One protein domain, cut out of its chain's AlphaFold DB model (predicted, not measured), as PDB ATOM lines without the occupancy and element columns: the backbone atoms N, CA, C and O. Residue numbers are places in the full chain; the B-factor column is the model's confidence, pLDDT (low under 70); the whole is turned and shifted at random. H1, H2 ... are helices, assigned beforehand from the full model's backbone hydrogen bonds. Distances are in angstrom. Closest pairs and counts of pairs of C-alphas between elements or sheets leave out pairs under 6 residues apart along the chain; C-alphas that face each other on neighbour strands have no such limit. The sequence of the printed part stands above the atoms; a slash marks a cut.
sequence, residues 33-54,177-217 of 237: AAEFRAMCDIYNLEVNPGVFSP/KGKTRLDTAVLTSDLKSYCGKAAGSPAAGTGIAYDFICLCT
ATOM      1  N   ALA A  33      -0.892  15.664  25.282       65.06
ATOM      2  CA  ALA A  33       0.554  15.877  25.363       65.06
ATOM      3  C   ALA A  33       1.368  14.579  25.374       65.06
ATOM      4  O   ALA A  33       2.486  14.540  24.851       65.06
ATOM      5  N   ALA A  34       0.829  13.518  25.977       67.75
ATOM      6  CA  ALA A  34       1.481  12.214  26.021       67.75
ATOM      7  C   ALA A  34       1.490  11.561  24.631       67.75
ATOM      8  O   ALA A  34       2.525  11.072  24.175       67.75
ATOM      9  N   GLU A  35       0.363  11.635  23.929       68.31
ATOM     10  CA  GLU A  35       0.166  11.165  22.562       68.31
ATOM     11  C   GLU A  35       1.062  11.944  21.600       68.31
ATOM     12  O   GLU A  35       1.787  11.345  20.809       68.31
ATOM     13  N   PHE A  36       1.093  13.272  21.724       66.19
ATOM     14  CA  PHE A  36       1.972  14.144  20.948       66.19
ATOM     15  C   PHE A  36       3.445  13.766  21.129       66.19
ATOM     16  O   PHE A  36       4.170  13.614  20.146       66.19
ATOM     17  N   ARG A  37       3.892  13.555  22.375       71.75
ATOM     18  CA  ARG A  37       5.273  13.147  22.665       71.75
ATOM     19  C   ARG A  37       5.607  11.800  22.025       71.75
ATOM     20  O   ARG A  37       6.636  11.694  21.367       71.75
ATOM     21  N   ALA A  38       4.722  10.810  22.141       74.19
ATOM     22  CA  ALA A  38       4.916   9.506  21.508       74.19
ATOM     23  C   ALA A  38       5.008   9.609  19.972       74.19
ATOM     24  O   ALA A  38       5.832   8.937  19.351       74.19
ATOM     25  N   MET A  39       4.207  10.478  19.347       75.31
ATOM     26  CA  MET A  39       4.278  10.735  17.902       75.31
ATOM     27  C   MET A  39       5.591  11.420  17.501       75.31
ATOM     28  O   MET A  39       6.203  11.028  16.505       75.31
ATOM     29  N   CYS A  40       6.060  12.394  18.285       75.44
ATOM     30  CA  CYS A  40       7.360  13.036  18.082       75.44
ATOM     31  C   CYS A  40       8.524  12.051  18.234       75.44
ATOM     32  O   CYS A  40       9.461  12.114  17.443       75.44
ATOM     33  N   ASP A  41       8.466  11.120  19.187       77.75
ATOM     34  CA  ASP A  41       9.496  10.087  19.353       77.75
ATOM     35  C   ASP A  41       9.579   9.180  18.117       77.75
ATOM     36  O   ASP A  41      10.670   8.908  17.616       77.75
ATOM     37  N   ILE A  42       8.435   8.769  17.562       77.69
ATOM     38  CA  ILE A  42       8.385   7.952  16.337       77.69
ATOM     39  C   ILE A  42       8.902   8.735  15.124       77.69
ATOM     40  O   ILE A  42       9.662   8.191  14.324       77.69
ATOM     41  N   TYR A  43       8.536  10.013  15.001       80.00
ATOM     42  CA  TYR A  43       9.067  10.895  13.960       80.00
ATOM     43  C   TYR A  43      10.586  11.047  14.078       80.00
ATOM     44  O   TYR A  43      11.309  10.850  13.103       80.00
ATOM     45  N   ASN A  44      11.085  11.300  15.289       79.44
ATOM     46  CA  ASN A  44      12.509  11.425  15.575       79.44
ATOM     47  C   ASN A  44      13.279  10.136  15.266       79.44
ATOM     48  O   ASN A  44      14.427  10.215  14.838       79.44
ATOM     49  N   LEU A  45      12.680   8.955  15.428       79.44
ATOM     50  CA  LEU A  45      13.303   7.692  15.017       79.44
ATOM     51  C   LEU A  45      13.447   7.561  13.493       79.44
ATOM     52  O   LEU A  45      14.374   6.894  13.036       79.44
ATOM     53  N   GLU A  46      12.557   8.170  12.707       78.00
ATOM     54  CA  GLU A  46      12.612   8.122  11.241       78.00
ATOM     55  C   GLU A  46      13.573   9.158  10.655       78.00
ATOM     56  O   GLU A  46      14.412   8.808   9.823       78.00
ATOM     57  N   VAL A  47      13.520  10.405  11.133       75.31
ATOM     58  CA  VAL A  47      14.371  11.488  10.609       75.31
ATOM     59  C   VAL A  47      15.818  11.427  11.097       75.31
ATOM     60  O   VAL A  47      16.675  12.125  10.555       75.31
ATOM     61  N   ASN A  48      16.118  10.578  12.089       75.56
ATOM     62  CA  ASN A  48      17.475  10.321  12.571       75.56
ATOM     63  C   ASN A  48      17.975   8.940  12.103       75.56
ATOM     64  O   ASN A  48      18.024   7.992  12.893       75.56
ATOM     65  N   PRO A  49      18.438   8.799  10.844       62.12
ATOM     66  CA  PRO A  49      18.877   7.514  10.294       62.12
ATOM     67  C   PRO A  49      20.070   6.905  11.050       62.12
ATOM     68  O   PRO A  49      20.284   5.695  10.999       62.12
ATOM     69  N   GLY A  50      20.825   7.722  11.796       63.88
ATOM     70  CA  GLY A  50      21.943   7.278  12.632       63.88
ATOM     71  C   GLY A  50      21.552   6.318  13.760       63.88
ATOM     72  O   GLY A  50      22.408   5.565  14.218       63.88
ATOM     73  N   VAL A  51      20.274   6.279  14.166       67.56
ATOM     74  CA  VAL A  51      19.774   5.335  15.185       67.56
ATOM     75  C   VAL A  51      19.872   3.884  14.697       67.56
ATOM     76  O   VAL A  51      20.111   2.976  15.491       67.56
ATOM     77  N   PHE A  52      19.756   3.659  13.383       71.06
ATOM     78  CA  PHE A  52      19.804   2.334  12.768       71.06
ATOM     79  C   PHE A  52      20.823   2.315  11.627       71.06
ATOM     80  O   PHE A  52      20.467   2.362  10.453       71.06
ATOM     81  N   SER A  53      22.108   2.226  11.967       74.69
ATOM     82  CA  SER A  53      23.162   2.019  10.969       74.69
ATOM     83  C   SER A  53      23.530   0.536  10.880       74.69
ATOM     84  O   SER A  53      23.763  -0.088  11.920       74.69
ATOM     85  N   PRO A  54      23.596  -0.058   9.673       76.88
ATOM     86  CA  PRO A  54      24.125  -1.403   9.538       76.88
ATOM     87  C   PRO A  54      25.614  -1.417   9.924       76.88
ATOM     88  O   PRO A  54      26.308  -0.408   9.761       76.88
ATOM     89  N   LYS A 177       0.875   3.090   4.504       89.81
ATOM     90  CA  LYS A 177       1.451   1.993   3.723       89.81
ATOM     91  C   LYS A 177       1.804   2.435   2.299       89.81
ATOM     92  O   LYS A 177       0.931   2.831   1.532       89.81
ATOM     93  N   GLY A 178       3.077   2.290   1.936       88.62
ATOM     94  CA  GLY A 178       3.591   2.589   0.598       88.62
ATOM     95  C   GLY A 178       3.821   4.077   0.324       88.62
ATOM     96  O   GLY A 178       4.209   4.427  -0.789       88.62
ATOM     97  N   LYS A 179       3.607   4.953   1.312       87.75
ATOM     98  CA  LYS A 179       3.899   6.382   1.208       87.75
ATOM     99  C   LYS A 179       5.258   6.665   1.840       87.75
ATOM    100  O   LYS A 179       5.571   6.145   2.899       87.75
ATOM    101  N   THR A 180       6.056   7.503   1.187       87.25
ATOM    102  CA  THR A 180       7.376   7.942   1.680       87.25
ATOM    103  C   THR A 180       7.351   9.335   2.301       87.25
ATOM    104  O   THR A 180       8.366   9.811   2.795       87.25
ATOM    105  N   ARG A 181       6.200  10.008   2.236       87.44
ATOM    106  CA  ARG A 181       5.957  11.339   2.788       87.44
ATOM    107  C   ARG A 181       4.467  11.552   3.002       87.44
ATOM    108  O   ARG A 181       3.644  10.852   2.405       87.44
ATOM    109  N   LEU A 182       4.141  12.570   3.789       87.12
ATOM    110  CA  LEU A 182       2.775  13.043   3.959       87.12
ATOM    111  C   LEU A 182       2.182  13.467   2.607       87.12
ATOM    112  O   LEU A 182       2.790  14.236   1.859       87.12
ATOM    113  N   ASP A 183       0.984  12.972   2.304       86.25
ATOM    114  CA  ASP A 183       0.219  13.401   1.139       86.25
ATOM    115  C   ASP A 183      -0.540  14.685   1.477       86.25
ATOM    116  O   ASP A 183      -1.592  14.666   2.116       86.25
ATOM    117  N   THR A 184       0.016  15.823   1.071       83.44
ATOM    118  CA  THR A 184      -0.563  17.130   1.391       83.44
ATOM    119  C   THR A 184      -1.876  17.397   0.655       83.44
ATOM    120  O   THR A 184      -2.649  18.239   1.104       83.44
ATOM    121  N   ALA A 185      -2.161  16.692  -0.448       83.25
ATOM    122  CA  ALA A 185      -3.405  16.882  -1.193       83.25
ATOM    123  C   ALA A 185      -4.617  16.466  -0.344       83.25
ATOM    124  O   ALA A 185      -5.598  17.210  -0.260       83.25
ATOM    125  N   VAL A 186      -4.486  15.345   0.376       80.19
ATOM    126  CA  VAL A 186      -5.490  14.821   1.319       80.19
ATOM    127  C   VAL A 186      -5.892  15.858   2.366       80.19
ATOM    128  O   VAL A 186      -7.063  15.934   2.729       80.19
ATOM    129  N   LEU A 187      -4.954  16.696   2.818       78.69
ATOM    130  CA  LEU A 187      -5.211  17.691   3.866       78.69
ATOM    131  C   LEU A 187      -6.273  18.718   3.455       78.69
ATOM    132  O   LEU A 187      -6.972  19.255   4.310       78.69
ATOM    133  N   THR A 188      -6.402  18.977   2.154       75.75
ATOM    134  CA  THR A 188      -7.372  19.937   1.608       75.75
ATOM    135  C   THR A 188      -8.645  19.285   1.086       75.75
ATOM    136  O   THR A 188      -9.707  19.901   1.151       75.75
ATOM    137  N   SER A 189      -8.560  18.056   0.570       77.81
ATOM    138  CA  SER A 189      -9.660  17.423  -0.163       77.81
ATOM    139  C   SER A 189     -10.413  16.355   0.626       77.81
ATOM    140  O   SER A 189     -11.595  16.153   0.361       77.81
ATOM    141  N   ASP A 190      -9.766  15.680   1.583       78.38
ATOM    142  CA  ASP A 190     -10.303  14.441   2.169       78.38
ATOM    143  C   ASP A 190      -9.896  14.202   3.637       78.38
ATOM    144  O   ASP A 190     -10.031  13.105   4.179       78.38
ATOM    145  N   LEU A 191      -9.419  15.239   4.332       79.81
ATOM    146  CA  LEU A 191      -8.924  15.123   5.708       79.81
ATOM    147  C   LEU A 191      -9.952  14.480   6.660       79.81
ATOM    148  O   LEU A 191      -9.594  13.694   7.534       79.81
ATOM    149  N   LYS A 192     -11.250  14.738   6.452       78.75
ATOM    150  CA  LYS A 192     -12.341  14.154   7.257       78.75
ATOM    151  C   LYS A 192     -12.357  12.619   7.232       78.75
ATOM    152  O   LYS A 192     -12.703  12.012   8.247       78.75
ATOM    153  N   SER A 193     -11.977  12.005   6.110       82.12
ATOM    154  CA  SER A 193     -11.917  10.547   5.949       82.12
ATOM    155  C   SER A 193     -10.735   9.933   6.696       82.12
ATOM    156  O   SER A 193     -10.833   8.799   7.158       82.12
ATOM    157  N   TYR A 194      -9.647  10.685   6.871       81.94
ATOM    158  CA  TYR A 194      -8.479  10.276   7.657       81.94
ATOM    159  C   TYR A 194      -8.679  10.502   9.164       81.94
ATOM    160  O   TYR A 194      -8.151   9.746   9.969       81.94
ATOM    161  N   CYS A 195      -9.517  11.463   9.560       81.56
ATOM    162  CA  CYS A 195      -9.843  11.717  10.970       81.56
ATOM    163  C   CYS A 195     -10.986  10.851  11.528       81.56
ATOM    164  O   CYS A 195     -11.524  11.161  12.588       81.56
ATOM    165  N   GLY A 196     -11.437   9.822  10.799       70.38
ATOM    166  CA  GLY A 196     -12.517   8.932  11.248       70.38
ATOM    167  C   GLY A 196     -13.909   9.577  11.337       70.38
ATOM    168  O   GLY A 196     -14.844   8.933  11.805       70.38
ATOM    169  N   LYS A 197     -14.087  10.824  10.863       60.94
ATOM    170  CA  LYS A 197     -15.395  11.513  10.855       60.94
ATOM    171  C   LYS A 197     -16.368  10.921   9.822       60.94
ATOM    172  O   LYS A 197     -17.574  11.107   9.951       60.94
ATOM    173  N   ALA A 198     -15.868  10.192   8.824       58.94
ATOM    174  CA  ALA A 198     -16.670   9.293   7.998       58.94
ATOM    175  C   ALA A 198     -16.634   7.890   8.628       58.94
ATOM    176  O   ALA A 198     -15.589   7.237   8.622       58.94
ATOM    177  N   ALA A 199     -17.750   7.447   9.214       53.72
ATOM    178  CA  ALA A 199     -17.839   6.152   9.887       53.72
ATOM    179  C   ALA A 199     -17.342   5.015   8.973       53.72
ATOM    180  O   ALA A 199     -17.845   4.840   7.864       53.72
ATOM    181  N   GLY A 200     -16.347   4.254   9.439       60.06
ATOM    182  CA  GLY A 200     -15.792   3.113   8.703       60.06
ATOM    183  C   GLY A 200     -14.868   3.468   7.534       60.06
ATOM    184  O   GLY A 200     -14.586   2.593   6.716       60.06
ATOM    185  N   SER A 201     -14.388   4.714   7.433       73.81
ATOM    186  CA  SER A 201     -13.398   5.076   6.416       73.81
ATOM    187  C   SER A 201     -12.133   4.213   6.555       73.81
ATOM    188  O   SER A 201     -11.487   4.251   7.606       73.81
ATOM    189  N   PRO A 202     -11.714   3.492   5.498       77.50
ATOM    190  CA  PRO A 202     -10.481   2.707   5.513       77.50
ATOM    191  C   PRO A 202      -9.218   3.582   5.567       77.50
ATOM    192  O   PRO A 202      -8.121   3.051   5.712       77.50
ATOM    193  N   ALA A 203      -9.361   4.905   5.422       77.19
ATOM    194  CA  ALA A 203      -8.267   5.867   5.497       77.19
ATOM    195  C   ALA A 203      -7.956   6.329   6.933       77.19
ATOM    196  O   ALA A 203      -6.878   6.880   7.172       77.19
ATOM    197  N   ALA A 204      -8.863   6.106   7.890       80.88
ATOM    198  CA  ALA A 204      -8.659   6.518   9.273       80.88
ATOM    199  C   ALA A 204      -7.546   5.704   9.953       80.88
ATOM    200  O   ALA A 204      -7.477   4.486   9.774       80.88
ATOM    201  N   GLY A 205      -6.665   6.368  10.712       74.31
ATOM    202  CA  GLY A 205      -5.549   5.710  11.407       74.31
ATOM    203  C   GLY A 205      -4.502   5.090  10.476       74.31
ATOM    204  O   GLY A 205      -3.740   4.217  10.887       74.31
ATOM    205  N   THR A 206      -4.480   5.479   9.194       85.62
ATOM    206  CA  THR A 206      -3.546   4.893   8.223       85.62
ATOM    207  C   THR A 206      -2.129   5.423   8.350       85.62
ATOM    208  O   THR A 206      -1.233   4.798   7.795       85.62
ATOM    209  N   GLY A 207      -1.900   6.520   9.073       87.81
ATOM    210  CA  GLY A 207      -0.563   7.035   9.348       87.81
ATOM    211  C   GLY A 207      -0.572   8.109  10.430       87.81
ATOM    212  O   GLY A 207      -1.431   8.993  10.425       87.81
ATOM    213  N   ILE A 208       0.432   8.059  11.304       87.62
ATOM    214  CA  ILE A 208       0.578   8.932  12.477       87.62
ATOM    215  C   ILE A 208       0.561  10.414  12.092       87.62
ATOM    216  O   ILE A 208       0.003  11.231  12.818       87.62
ATOM    217  N   ALA A 209       1.129  10.786  10.941       86.50
ATOM    218  CA  ALA A 209       1.134  12.176  10.494       86.50
ATOM    219  C   ALA A 209      -0.281  12.704  10.190       86.50
ATOM    220  O   ALA A 209      -0.553  13.880  10.428       86.50
ATOM    221  N   TYR A 210      -1.193  11.857   9.699       85.56
ATOM    222  CA  TYR A 210      -2.593  12.255   9.521       85.56
ATOM    223  C   TYR A 210      -3.307  12.343  10.868       85.56
ATOM    224  O   TYR A 210      -4.007  13.323  11.103       85.56
ATOM    225  N   ASP A 211      -3.076  11.382  11.767       82.81
ATOM    226  CA  ASP A 211      -3.670  11.375  13.110       82.81
ATOM    227  C   ASP A 211      -3.258  12.620  13.907       82.81
ATOM    228  O   ASP A 211      -4.094  13.284  14.519       82.81
ATOM    229  N   PHE A 212      -1.986  13.009  13.811       81.12
ATOM    230  CA  PHE A 212      -1.460  14.239  14.392       81.12
ATOM    231  C   PHE A 212      -2.195  15.482  13.874       81.12
ATOM    232  O   PHE A 212      -2.636  16.329  14.650       81.12
ATOM    233  N   ILE A 213      -2.393  15.581  12.557       81.69
ATOM    234  CA  ILE A 213      -3.142  16.691  11.956       81.69
ATOM    235  C   ILE A 213      -4.602  16.663  12.409       81.69
ATOM    236  O   ILE A 213      -5.170  17.717  12.682       81.69
ATOM    237  N   CYS A 214      -5.216  15.490  12.539       79.06
ATOM    238  CA  CYS A 214      -6.582  15.346  13.037       79.06
ATOM    239  C   CYS A 214      -6.738  15.833  14.483       79.06
ATOM    240  O   CYS A 214      -7.721  16.510  14.785       79.06
ATOM    241  N   LEU A 215      -5.751  15.571  15.346       75.38
ATOM    242  CA  LEU A 215      -5.705  16.113  16.710       75.38
ATOM    243  C   LEU A 215      -5.568  17.645  16.715       75.38
ATOM    244  O   LEU A 215      -6.194  18.310  17.536       75.38
ATOM    245  N   CYS A 216      -4.806  18.215  15.777       70.44
ATOM    246  CA  CYS A 216      -4.608  19.665  15.656       70.44
ATOM    247  C   CYS A 216      -5.755  20.407  14.938       70.44
ATOM    248  O   CYS A 216      -5.849  21.629  15.030       70.44
ATOM    249  N   THR A 217      -6.598  19.704  14.175       69.25
ATOM    250  CA  THR A 217      -7.642  20.295  13.312       69.25
ATOM    251  C   THR A 217      -9.059  19.999  13.798       69.25
ATOM    252  O   THR A 217     -10.007  20.124  13.013       69.25
TER     253      THR A 217
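What this domain is: This is residues 33 to 54 and 177 to 217 of the 237 residues of the protein "Trypanosomal VSG domain containing protein, putative" of Trypanosoma equiperdum (UniProt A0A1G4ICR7). Short helices H3, H4 and H5 and the loop of residues 195 to 207 make a small, loose body, with H5 nearest its middle and H4 packed on it. The longest helix, H1, begins at this body and runs outward past H5; residues 44 to 54, with the last part of H1 and the short H2, stick out as an arm. The printed part has 63 residues with five named helices, in the order H1, H2, H3, H4, H5, and no named strand, and its class is all helix. The whole is loose, with a radius of gyration of the C-alphas of 13.3 A, and spans 41 by 28 by 19 A.

How they stand to each other: Begin at Ala 33 with H1, residues 33 to 47. Past its end, H2, residues 49 to 52, is close but not clearly touching it: the closest C-alphas, of Leu 45 and Val 51, are 6.9 A apart. Beyond the cut look for H3, residues 184 to 189, and then H4, residues 191 to 194; these two meet only through their link. Further on is H5, residues 208 to 216, and H3 and H5 are near each other, with 5 pairs of C-alphas within 10 A. H4 touches H5, and their closest C-alphas, of Tyr 194 and Tyr 210, are 6.5 A apart. H1 and H5 only just touch, with 3 pairs of C-alphas within 8 A, the closest being Met 39 and Ile 208 at 6.8 A; H1 does so with residues 36 to 39 alone. These two run opposite ways at a shallow tilt of 34.9 degrees, which is near the line to a steep one. H1 is apart from H3 and H4, and H2 is apart from H3, H4 and H5. In the backbone, every O i to N i+4 pair is within hydrogen-bond range in H1 and H5, and 1 of 2 in H3; H2 and H4 are too short for such a pair.

Where its parts are: Find C-alpha 33 at (0.554, 15.877, 25.363); from there H1 runs 20.7 A to C-alpha 47 at (14.371, 11.488, 10.609). H2 measures 5.8 A from first to last C-alpha, H3 9.2 A and H4 5.2 A. H5 runs 12.3 A, ending at C-alpha 216 at (-4.608, 19.665, 15.656).

The domain as a whole: The C-alphas farthest apart, of Pro 54 and Ala 199, are 42.6 A from each other. Residues 55 to 176 are not printed, and C-alphas 54 and 177 are 23.7 A apart across this cut. The link from H4 to H5 is long, with 13 residues; those from H1 to H2 and H3 to H4 are tight. The mean pLDDT of the printed part is 76.8; look for values under 70 at residues 33 to 36, 49 to 51, 197 to 200 and 217.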